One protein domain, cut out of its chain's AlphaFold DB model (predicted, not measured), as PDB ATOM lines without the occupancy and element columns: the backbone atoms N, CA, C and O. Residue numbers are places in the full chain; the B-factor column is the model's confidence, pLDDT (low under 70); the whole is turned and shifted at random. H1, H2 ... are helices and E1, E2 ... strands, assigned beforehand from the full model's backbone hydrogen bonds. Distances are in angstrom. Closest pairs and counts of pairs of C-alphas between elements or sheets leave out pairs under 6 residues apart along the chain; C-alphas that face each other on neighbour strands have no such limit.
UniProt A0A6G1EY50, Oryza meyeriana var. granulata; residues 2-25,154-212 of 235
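This is residues 2 to 25 and 154 to 212 of the 235 residues of a protein of Oryza meyeriana var. granulata (UniProt A0A6G1EY50). Three long strands, E3, E2 and E1, lie side by side in one curled, twisted sheet, and the short strand E4 pairs with the first residues of E1 at one end of it. The tiny helix H2 sits at the opposite end, from which a long unnamed link, residues 184 to 202, returns along the length of the sheet to E4; the tiny helix H1 lies beyond the E4 end. The printed part has 83 residues, with two named helices and four named strands in the order H1 E1 E2 E3 H2 E4. The sheet runs E3 - E2 - E1 - E4, all antiparallel, and the class is mostly strand. The whole is loose, with a radius of gyration of the C-alphas of 16.2 A, and spans 50 by 31 by 17 A.

Find C-alpha 11 at (152.867, 125.364, 139.335); from there E1, residues 11 to 24, runs 34.7 A to C-alpha 24 at (156.378, 159.533, 144.474), and it bends by 63 degrees at residue 15. E2, residues 154 to 164, returns over 33.0 A, and E3, residues 167 to 178, covers 35.6 A. Look for E4 at residues 203 to 205, ending at C-alpha 205 at (155.562, 125.640, 143.077). H1 is residues 2 to 5 and H2 is residues 180 to 183.

Begin with the hairpin of E2 and E3, where N 158 and O 173 are 2.8 A apart, within hydrogen-bond range; their directions differ by 164 degrees. On the other side of E2 lies E1, antiparallel at 162 degrees, with N 18 and O 159 at 2.9 A. The pairing of E1 is staggered: residues 13 to 23 pair with E2 and residues 11 to 13 with E4, where N 12 and O 204 are 2.8 A apart. E3 and E4 are the edge strands, and they are apart. From E3 to E4 the strands' lines turn by 81 degrees and the way across the sheet by 108 degrees. H2 only grazes the sheet with residues 180 to 182; the closest C-alphas of E2 and H2 are those of Arg 154 and Gly 180, 7.2 A apart. H1 is not on the sheet. Both helices are too short for an O i to N i+4 pair; each has its one O i to N i+3 pair within range.

The C-alphas of Lys 4 and Ile 184, the two farthest apart, are 50.4 A from each other, and the outline is only just flat. Residues 26 to 153 are not printed, and C-alphas 25 and 154 are 8.8 A apart across this cut. The link from H2 to E4 is long, with 19 residues. Mean pLDDT of the printed part is 88.2; residues 2 to 9 are under 70.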
ATOM      1  N   PHE A   2     135.833 127.338 139.496       46.56
ATOM      2  CA  PHE A   2     137.144 127.885 139.908       46.56
ATOM      3  C   PHE A   2     137.949 126.948 140.840       46.56
ATOM      4  O   PHE A   2     139.093 126.605 140.558       46.56
ATOM      5  N   GLN A   3     137.300 126.401 141.879       47.50
ATOM      6  CA  GLN A   3     137.904 125.446 142.828       47.50
ATOM      7  C   GLN A   3     138.477 124.166 142.189       47.50
ATOM      8  O   GLN A   3     139.434 123.618 142.718       47.50
ATOM      9  N   LYS A   4     137.913 123.683 141.067       47.25
ATOM     10  CA  LYS A   4     138.375 122.449 140.395       47.25
ATOM     11  C   LYS A   4     139.534 122.688 139.417       47.25
ATOM     12  O   LYS A   4     140.268 121.752 139.119       47.25
ATOM     13  N   MET A   5     139.704 123.917 138.925       48.66
ATOM     14  CA  MET A   5     140.809 124.295 138.031       48.66
ATOM     15  C   MET A   5     142.062 124.676 138.818       48.66
ATOM     16  O   MET A   5     143.156 124.250 138.461       48.66
ATOM     17  N   VAL A   6     141.893 125.344 139.963       51.16
ATOM     18  CA  VAL A   6     142.997 125.646 140.886       51.16
ATOM     19  C   VAL A   6     143.546 124.377 141.550       51.16
ATOM     20  O   VAL A   6     144.647 124.411 142.066       51.16
ATOM     21  N   THR A   7     142.883 123.217 141.507       51.25
ATOM     22  CA  THR A   7     143.440 121.943 142.016       51.25
ATOM     23  C   THR A   7     144.398 121.221 141.056       51.25
ATOM     24  O   THR A   7     145.151 120.367 141.517       51.25
ATOM     25  N   GLY A   8     144.429 121.568 139.762       56.12
ATOM     26  CA  GLY A   8     145.421 121.049 138.806       56.12
ATOM     27  C   GLY A   8     146.764 121.760 138.972       56.12
ATOM     28  O   GLY A   8     146.763 122.965 139.198       56.12
ATOM     29  N   ASP A   9     147.862 120.994 138.974       63.97
ATOM     30  CA  ASP A   9     149.280 121.350 139.159       63.97
ATOM     31  C   ASP A   9     149.564 122.693 139.845       63.97
ATOM     32  O   ASP A   9     149.350 123.775 139.309       63.97
ATOM     33  N   GLY A  10     150.072 122.629 141.080       71.06
ATOM     34  CA  GLY A  10     150.487 123.785 141.883       71.06
ATOM     35  C   GLY A  10     151.706 124.517 141.351       71.06
ATOM     36  O   GLY A  10     152.565 124.884 142.134       71.06
ATOM     37  N   ILE A  11     151.784 124.708 140.041       85.69
ATOM     38  CA  ILE A  11     152.867 125.364 139.335       85.69
ATOM     39  C   ILE A  11     152.306 126.641 138.712       85.69
ATOM     40  O   ILE A  11     151.369 126.601 137.911       85.69
ATOM     41  N   LEU A  12     152.896 127.774 139.076       88.12
ATOM     42  CA  LEU A  12     152.742 129.044 138.379       88.12
ATOM     43  C   LEU A  12     153.849 129.171 137.338       88.12
ATOM     44  O   LEU A  12     155.021 128.981 137.663       88.12
ATOM     45  N   LYS A  13     153.498 129.531 136.104       92.19
ATOM     46  CA  LYS A  13     154.477 129.901 135.076       92.19
ATOM     47  C   LYS A  13     154.545 131.414 134.951       92.19
ATOM     48  O   LYS A  13     153.514 132.045 134.746       92.19
ATOM     49  N   VAL A  14     155.746 131.978 134.993       95.88
ATOM     50  CA  VAL A  14     155.969 133.409 134.764       95.88
ATOM     51  C   VAL A  14     155.711 133.735 133.294       95.88
ATOM     52  O   VAL A  14     156.429 133.259 132.404       95.88
ATOM     53  N   THR A  15     154.689 134.541 133.025       95.62
ATOM     54  CA  THR A  15     154.289 134.944 131.670       95.62
ATOM     55  C   THR A  15     154.881 136.285 131.275       95.62
ATOM     56  O   THR A  15     155.248 136.456 130.109       95.62
ATOM     57  N   ASP A  16     155.029 137.210 132.220       96.44
ATOM     58  CA  ASP A  16     155.600 138.522 131.954       96.44
ATOM     59  C   ASP A  16     156.256 139.148 133.187       96.44
ATOM     60  O   ASP A  16     155.920 138.826 134.326       96.44
ATOM     61  N   ILE A  17     157.228 140.028 132.943       96.69
ATOM     62  CA  ILE A  17     157.935 140.785 133.977       96.69
ATOM     63  C   ILE A  17     158.087 142.216 133.467       96.69
ATOM     64  O   ILE A  17     158.754 142.455 132.460       96.69
ATOM     65  N   SER A  18     157.527 143.171 134.202       96.19
ATOM     66  CA  SER A  18     157.647 144.600 133.925       96.19
ATOM     67  C   SER A  18     158.353 145.293 135.083       96.19
ATOM     68  O   SER A  18     157.835 145.332 136.196       96.19
ATOM     69  N   VAL A  19     159.491 145.920 134.798       96.50
ATOM     70  CA  VAL A  19     160.241 146.743 135.751       96.50
ATOM     71  C   VAL A  19     160.161 148.197 135.297       96.50
ATOM     72  O   VAL A  19     160.543 148.513 134.170       96.50
ATOM     73  N   LYS A  20     159.658 149.081 136.158       97.19
ATOM     74  CA  LYS A  20     159.533 150.517 135.877       97.19
ATOM     75  C   LYS A  20     160.119 151.327 137.023       97.19
ATOM     76  O   LYS A  20     159.908 150.991 138.185       97.19
ATOM     77  N   GLU A  21     160.850 152.386 136.689       97.62
ATOM     78  CA  GLU A  21     161.166 153.427 137.665       97.62
ATOM     79  C   GLU A  21     159.931 154.315 137.823       97.62
ATOM     80  O   GLU A  21     159.378 154.816 136.841       97.62
ATOM     81  N   GLU A  22     159.496 154.493 139.061       97.31
ATOM     82  CA  GLU A  22     158.393 155.365 139.429       97.31
ATOM     83  C   GLU A  22     158.861 156.414 140.437       97.31
ATOM     84  O   GLU A  22     159.906 156.302 141.087       97.31
ATOM     85  N   CYS A  23     158.069 157.476 140.535       96.38
ATOM     86  CA  CYS A  23     158.374 158.634 141.347       96.38
ATOM     87  C   CYS A  23     157.166 158.970 142.216       96.38
ATOM     88  O   CYS A  23     156.081 159.241 141.700       96.38
ATOM     89  N   LYS A  24     157.360 158.995 143.535       96.38
ATOM     90  CA  LYS A  24     156.378 159.533 144.474       96.38
ATOM     91  C   LYS A  24     156.681 161.013 144.653       96.38
ATOM     92  O   LYS A  24     157.721 161.372 145.207       96.38
ATOM     93  N   ALA A  25     155.784 161.851 144.145       95.19
ATOM     94  CA  ALA A  25     155.902 163.296 144.258       95.19
ATOM     95  C   ALA A  25     155.819 163.736 145.726       95.19
ATOM     96  O   ALA A  25     155.029 163.196 146.508       95.19
ATOM     97  N   ARG A 154     162.162 158.219 144.632       98.12
ATOM     98  CA  ARG A 154     162.287 157.331 143.468       98.12
ATOM     99  C   ARG A 154     162.345 155.884 143.918       98.12
ATOM    100  O   ARG A 154     163.024 155.555 144.896       98.12
ATOM    101  N   TYR A 155     161.645 155.020 143.199       97.69
ATOM    102  CA  TYR A 155     161.593 153.597 143.496       97.69
ATOM    103  C   TYR A 155     161.384 152.775 142.224       97.69
ATOM    104  O   TYR A 155     160.853 153.248 141.224       97.69
ATOM    105  N   MET A 156     161.812 151.520 142.266       97.38
ATOM    106  CA  MET A 156     161.538 150.538 141.228       97.38
ATOM    107  C   MET A 156     160.261 149.783 141.576       97.38
ATOM    108  O   MET A 156     160.183 149.176 142.647       97.38
ATOM    109  N   ARG A 157     159.296 149.777 140.658       96.88
ATOM    110  CA  ARG A 157     158.125 148.898 140.686       96.88
ATOM    111  C   ARG A 157     158.375 147.712 139.761       96.88
ATOM    112  O   ARG A 157     158.552 147.887 138.554       96.88
ATOM    113  N   THR A 158     158.367 146.509 140.318       97.00
ATOM    114  CA  THR A 158     158.459 145.255 139.563       97.00
ATOM    115  C   THR A 158     157.114 144.548 139.619       97.00
ATOM    116  O   THR A 158     156.664 144.186 140.699       97.00
ATOM    117  N   SER A 159     156.470 144.368 138.470       96.38
ATOM    118  CA  SER A 159     155.224 143.613 138.314       96.38
ATOM    119  C   SER A 159     155.545 142.296 137.629       96.38
ATOM    120  O   SER A 159     156.203 142.303 136.585       96.38
ATOM    121  N   ILE A 160     155.096 141.187 138.203       95.94
ATOM    122  CA  ILE A 160     155.307 139.851 137.646       95.94
ATOM    123  C   ILE A 160     153.950 139.207 137.442       95.94
ATOM    124  O   ILE A 160     153.174 139.099 138.389       95.94
ATOM    125  N   GLU A 161     153.694 138.793 136.208       96.00
ATOM    126  CA  GLU A 161     152.492 138.075 135.808       96.00
ATOM    127  C   GLU A 161     152.789 136.575 135.764       96.00
ATOM    128  O   GLU A 161     153.821 136.126 135.247       96.00
ATOM    129  N   PHE A 162     151.857 135.796 136.289       93.38
ATOM    130  CA  PHE A 162     151.904 134.349 136.346       93.38
ATOM    131  C   PHE A 162     150.632 133.766 135.735       93.38
ATOM    132  O   PHE A 162     149.557 134.351 135.837       93.38
ATOM    133  N   ALA A 163     150.738 132.573 135.158       91.12
ATOM    134  CA  ALA A 163     149.589 131.810 134.695       91.12
ATOM    135  C   ALA A 163     149.606 130.384 135.248       91.12
ATOM    136  O   ALA A 163     150.659 129.741 135.313       91.12
ATOM    137  N   SER A 164     148.424 129.884 135.606       86.69
ATOM    138  CA  SER A 164     148.197 128.478 135.945       86.69
ATOM    139  C   SER A 164     146.739 128.103 135.706       86.69
ATOM    140  O   SER A 164     145.836 128.868 136.029       86.69
ATOM    141  N   GLY A 165     146.499 126.944 135.087       80.69
ATOM    142  CA  GLY A 165     145.145 126.414 134.887       80.69
ATOM    143  C   GLY A 165     144.184 127.298 134.077       80.69
ATOM    144  O   GLY A 165     142.979 127.110 134.186       80.69
ATOM    145  N   GLY A 166     144.694 128.244 133.277       83.19
ATOM    146  CA  GLY A 166     143.887 129.219 132.525       83.19
ATOM    147  C   GLY A 166     143.629 130.543 133.254       83.19
ATOM    148  O   GLY A 166     143.100 131.463 132.640       83.19
ATOM    149  N   GLU A 167     144.052 130.663 134.512       84.44
ATOM    150  CA  GLU A 167     143.917 131.870 135.333       84.44
ATOM    151  C   GLU A 167     145.224 132.674 135.367       84.44
ATOM    152  O   GLU A 167     146.321 132.114 135.235       84.44
ATOM    153  N   ALA A 168     145.097 133.988 135.571       89.75
ATOM    154  CA  ALA A 168     146.216 134.916 135.714       89.75
ATOM    155  C   ALA A 168     146.361 135.384 137.168       89.75
ATOM    156  O   ALA A 168     145.383 135.725 137.831       89.75
ATOM    157  N   PHE A 169     147.599 135.434 137.643       90.62
ATOM    158  CA  PHE A 169     147.968 135.940 138.961       90.62
ATOM    159  C   PHE A 169     149.073 136.969 138.793       90.62
ATOM    160  O   PHE A 169     149.890 136.849 137.886       90.62
ATOM    161  N   HIS A 170     149.158 137.932 139.703       92.56
ATOM    162  CA  HIS A 170     150.246 138.897 139.685       92.56
ATOM    163  C   HIS A 170     150.807 139.123 141.082       92.56
ATOM    164  O   HIS A 170     150.103 138.996 142.086       92.56
ATOM    165  N   CYS A 171     152.080 139.494 141.145       93.00
ATOM    166  CA  CYS A 171     152.665 140.086 142.338       93.00
ATOM    167  C   CYS A 171     153.404 141.371 141.970       93.00
ATOM    168  O   CYS A 171     153.889 141.539 140.847       93.00
ATOM    169  N   VAL A 172     153.463 142.296 142.923       95.56
ATOM    170  CA  VAL A 172     154.131 143.584 142.745       95.56
ATOM    171  C   VAL A 172     155.121 143.781 143.876       95.56
ATOM    172  O   VAL A 172     154.758 143.650 145.044       95.56
ATOM    173  N   GLY A 173     156.358 144.097 143.513       96.44
ATOM    174  CA  GLY A 173     157.443 144.435 144.421       96.44
ATOM    175  C   GLY A 173     157.885 145.881 144.244       96.44
ATOM    176  O   GLY A 173     157.958 146.382 143.118       96.44
ATOM    177  N   TYR A 174     158.224 146.526 145.351       96.56
ATOM    178  CA  TYR A 174     158.731 147.889 145.413       96.56
ATOM    179  C   TYR A 174     160.104 147.905 146.077       96.56
ATOM    180  O   TYR A 174     160.298 147.298 147.133       96.56
ATOM    181  N   ARG A 175     161.042 148.636 145.471       96.56
ATOM    182  CA  ARG A 175     162.375 148.891 146.027       96.56
ATOM    183  C   ARG A 175     162.727 150.365 145.893       96.56
ATOM    184  O   ARG A 175     162.811 150.871 144.774       96.56
ATOM    185  N   VAL A 176     162.968 151.048 147.003       97.75
ATOM    186  CA  VAL A 176     163.333 152.468 147.016       97.75
ATOM    187  C   VAL A 176     164.764 152.627 146.503       97.75
ATOM    188  O   VAL A 176     165.697 151.987 146.985       97.75
ATOM    189  N   THR A 177     164.944 153.488 145.503       97.25
ATOM    190  CA  THR A 177     166.261 153.830 144.941       97.25
ATOM    191  C   THR A 177     166.775 155.154 145.493       97.25
ATOM    192  O   THR A 177     167.978 155.312 145.683       97.25
ATOM    193  N   SER A 178     165.873 156.087 145.804       96.88
ATOM    194  CA  SER A 178     166.176 157.332 146.507       96.88
ATOM    195  C   SER A 178     165.001 157.737 147.386       96.88
ATOM    196  O   SER A 178     163.889 157.910 146.893       96.88
ATOM    197  N   LYS A 179     165.242 157.933 148.689       96.88
ATOM    198  CA  LYS A 179     164.186 158.323 149.637       96.88
ATOM    199  C   LYS A 179     163.615 159.717 149.352       96.88
ATOM    200  O   LYS A 179     162.439 159.953 149.628       96.88
ATOM    201  N   GLY A 180     164.419 160.640 148.818       96.62
ATOM    202  CA  GLY A 180     164.011 162.038 148.641       96.62
ATOM    203  C   GLY A 180     163.365 162.618 149.908       96.62
ATOM    204  O   GLY A 180     163.824 162.357 151.023       96.62
ATOM    205  N   PHE A 181     162.250 163.329 149.746       97.31
ATOM    206  CA  PHE A 181     161.478 163.923 150.845       97.31
ATOM    207  C   PHE A 181     160.999 162.922 151.915       97.31
ATOM    208  O   PHE A 181     160.763 163.310 153.057       97.31
ATOM    209  N   THR A 182     160.881 161.629 151.595       97.69
ATOM    210  CA  THR A 182     160.456 160.617 152.580       97.69
ATOM    211  C   THR A 182     161.523 160.310 153.632       97.69
ATOM    212  O   THR A 182     161.218 159.655 154.624       97.69
ATOM    213  N   SER A 183     162.756 160.809 153.466       96.75
ATOM    214  CA  SER A 183     163.779 160.777 154.522       96.75
ATOM    215  C   SER A 183     163.343 161.593 155.743       96.75
ATOM    216  O   SER A 183     163.390 161.096 156.865       96.75
ATOM    217  N   ILE A 184     162.849 162.816 155.509       97.75
ATOM    218  CA  ILE A 184     162.392 163.735 156.562       97.75
ATOM    219  C   ILE A 184     160.902 163.552 156.910       97.75
ATOM    220  O   ILE A 184     160.473 163.917 158.004       97.75
ATOM    221  N   MET A 185     160.124 162.933 156.013       97.44
ATOM    222  CA  MET A 185     158.714 162.563 156.212       97.44
ATOM    223  C   MET A 185     158.522 161.033 156.135       97.44
ATOM    224  O   MET A 185     157.910 160.535 155.182       97.44
ATOM    225  N   PRO A 186     159.031 160.254 157.111       96.25
ATOM    226  CA  PRO A 186     159.028 158.789 157.050       96.25
ATOM    227  C   PRO A 186     157.624 158.170 157.042       96.25
ATOM    228  O   PRO A 186     157.437 157.090 156.491       96.25
ATOM    229  N   TRP A 187     156.610 158.863 157.567       95.81
ATOM    230  CA  TRP A 187     155.207 158.428 157.485       95.81
ATOM    231  C   TRP A 187     154.649 158.431 156.050       95.81
ATOM    232  O   TRP A 187     153.597 157.849 155.800       95.81
ATOM    233  N   LEU A 188     155.348 159.054 155.092       96.38
ATOM    234  CA  LEU A 188     155.039 158.994 153.660       96.38
ATOM    235  C   LEU A 188     155.986 158.063 152.887       96.38
ATOM    236  O   LEU A 188     155.950 158.067 151.652       96.38
ATOM    237  N   ALA A 189     156.818 157.267 153.563       96.69
ATOM    238  CA  ALA A 189     157.723 156.326 152.909       96.69
ATOM    239  C   ALA A 189     156.972 155.310 152.031       96.69
ATOM    240  O   ALA A 189     155.820 154.949 152.282       96.69
ATOM    241  N   VAL A 190     157.629 154.861 150.961       96.06
ATOM    242  CA  VAL A 190     157.150 153.730 150.159       96.06
ATOM    243  C   VAL A 190     157.462 152.454 150.937       96.06
ATOM    244  O   VAL A 190     158.611 152.245 151.319       96.06
ATOM    245  N   SER A 191     156.448 151.621 151.185       94.44
ATOM    246  CA  SER A 191     156.639 150.323 151.838       94.44
ATOM    247  C   SER A 191     157.349 149.374 150.877       94.44
ATOM    248  O   SER A 191     156.791 149.001 149.844       94.44
ATOM    249  N   GLU A 192     158.598 149.032 151.183       93.12
ATOM    250  CA  GLU A 192     159.390 148.120 150.364       93.12
ATOM    251  C   GLU A 192     158.965 146.673 150.604       93.12
ATOM    252  O   GLU A 192     158.885 146.201 151.738       93.12
ATOM    253  N   ASN A 193     158.751 145.942 149.518       93.38
ATOM    254  CA  ASN A 193     158.518 144.508 149.544       93.38
ATOM    255  C   ASN A 193     159.386 143.854 148.470       93.38
ATOM    256  O   ASN A 193     159.083 143.840 147.275       93.38
ATOM    257  N   ASN A 194     160.515 143.313 148.918       86.06
ATOM    258  CA  ASN A 194     161.440 142.626 148.036       86.06
ATOM    259  C   ASN A 194     160.801 141.325 147.554       86.06
ATOM    260  O   ASN A 194     160.556 140.411 148.340       86.06
ATOM    261  N   ILE A 195     160.549 141.247 146.251       90.12
ATOM    262  CA  ILE A 195     160.121 140.015 145.597       90.12
ATOM    263  C   ILE A 195     161.346 139.275 145.041       90.12
ATOM    264  O   ILE A 195     162.328 139.923 144.659       90.12
ATOM    265  N   PRO A 196     161.327 137.930 144.989       88.75
ATOM    266  CA  PRO A 196     162.398 137.162 144.368       88.75
ATOM    267  C   PRO A 196     162.615 137.563 142.905       88.75
ATOM    268  O   PRO A 196     161.693 138.003 142.219       88.75
ATOM    269  N   ALA A 197     163.839 137.383 142.413       89.94
ATOM    270  CA  ALA A 197     164.127 137.570 141.000       89.94
ATOM    271  C   ALA A 197     163.585 136.381 140.195       89.94
ATOM    272  O   ALA A 197     163.916 135.234 140.490       89.94
ATOM    273  N   PHE A 198     162.805 136.675 139.157       91.62
ATOM    274  CA  PHE A 198     162.282 135.692 138.212       91.62
ATOM    275  C   PHE A 198     162.770 135.995 136.797       91.62
ATOM    276  O   PHE A 198     163.177 137.115 136.477       91.62
ATOM    277  N   LYS A 199     162.685 134.994 135.929       94.06
ATOM    278  CA  LYS A 199     162.826 135.113 134.483       94.06
ATOM    279  C   LYS A 199     161.537 134.660 133.815       94.06
ATOM    280  O   LYS A 199     160.813 133.793 134.304       94.06
ATOM    281  N   LYS A 200     161.243 135.254 132.660       93.69
ATOM    282  CA  LYS A 200     160.099 134.842 131.847       93.69
ATOM    283  C   LYS A 200     160.242 133.366 131.479       93.69
ATOM    284  O   LYS A 200     161.275 132.958 130.953       93.69
ATOM    285  N   GLY A 201     159.192 132.592 131.735       93.06
ATOM    286  CA  GLY A 201     159.182 131.145 131.547       93.06
ATOM    287  C   GLY A 201     159.542 130.325 132.788       93.06
ATOM    288  O   GLY A 201     159.322 129.116 132.740       93.06
ATOM    289  N   ASP A 202     160.016 130.944 133.876       93.06
ATOM    290  CA  ASP A 202     160.254 130.242 135.140       93.06
ATOM    291  C   ASP A 202     158.962 129.610 135.672       93.06
ATOM    292  O   ASP A 202     157.856 130.123 135.468       93.06
ATOM    293  N   THR A 203     159.115 128.493 136.377       91.44
ATOM    294  CA  THR A 203     158.022 127.758 137.014       91.44
ATOM    295  C   THR A 203     158.212 127.730 138.520       91.44
ATOM    296  O   THR A 203     159.299 127.403 138.997       91.44
ATOM    297  N   VAL A 204     157.155 128.029 139.270       88.50
ATOM    298  CA  VAL A 204     157.191 128.156 140.730       88.50
ATOM    299  C   VAL A 204     156.128 127.262 141.341       88.50
ATOM    300  O   VAL A 204     154.960 127.366 140.973       88.50
ATOM    301  N   SER A 205     156.519 126.414 142.288       85.94
ATOM    302  CA  SER A 205     155.562 125.640 143.077       85.94
ATOM    303  C   SER A 205     154.875 126.539 144.105       85.94
ATOM    304  O   SER A 205     155.550 127.258 144.839       85.94
ATOM    305  N   ILE A 206     153.548 126.485 144.181       78.25
ATOM    306  CA  ILE A 206     152.744 127.285 145.105       78.25
ATOM    307  C   ILE A 206     151.927 126.423 146.061       78.25
ATOM    308  O   ILE A 206     151.364 125.391 145.687       78.25
ATOM    309  N   HIS A 207     151.816 126.912 147.294       77.56
ATOM    310  CA  HIS A 207     150.758 126.512 148.211       77.56
ATOM    311  C   HIS A 207     149.495 127.312 147.890       77.56
ATOM    312  O   HIS A 207     149.566 128.492 147.548       77.56
ATOM    313  N   LYS A 208     148.348 126.635 147.924       72.38
ATOM    314  CA  LYS A 208     147.057 127.169 147.491       72.38
ATOM    315  C   LYS A 208     146.161 127.287 148.709       72.38
ATOM    316  O   LYS A 208     145.830 126.261 149.291       72.38
ATOM    317  N   ASP A 209     145.723 128.502 149.006       73.12
ATOM    318  CA  ASP A 209     144.707 128.766 150.018       73.12
ATOM    319  C   ASP A 209     143.545 129.526 149.378       73.12
ATOM    320  O   ASP A 209     143.740 130.408 148.537       73.12
ATOM    321  N   ILE A 210     142.321 129.148 149.743       77.44
ATOM    322  CA  ILE A 210     141.094 129.815 149.305       77.44
ATOM    323  C   ILE A 210     140.490 130.475 150.535       77.44
ATOM    324  O   ILE A 210     140.190 129.794 151.514       77.44
ATOM    325  N   TYR A 211     140.304 131.791 150.463       80.06
ATOM    326  CA  TYR A 211     139.715 132.580 151.537       80.06
ATOM    327  C   TYR A 211     138.335 133.081 151.125       80.06
ATOM    328  O   TYR A 211     138.158 133.610 150.027       80.06
ATOM    329  N   GLU A 212     137.369 132.938 152.027       86.81
ATOM    330  CA  GLU A 212     136.092 133.641 151.952       86.81
ATOM    331  C   GLU A 212     136.199 134.938 152.756       86.81
ATOM    332  O   GLU A 212     136.757 134.960 153.854       86.81
TER     333      GLU A 212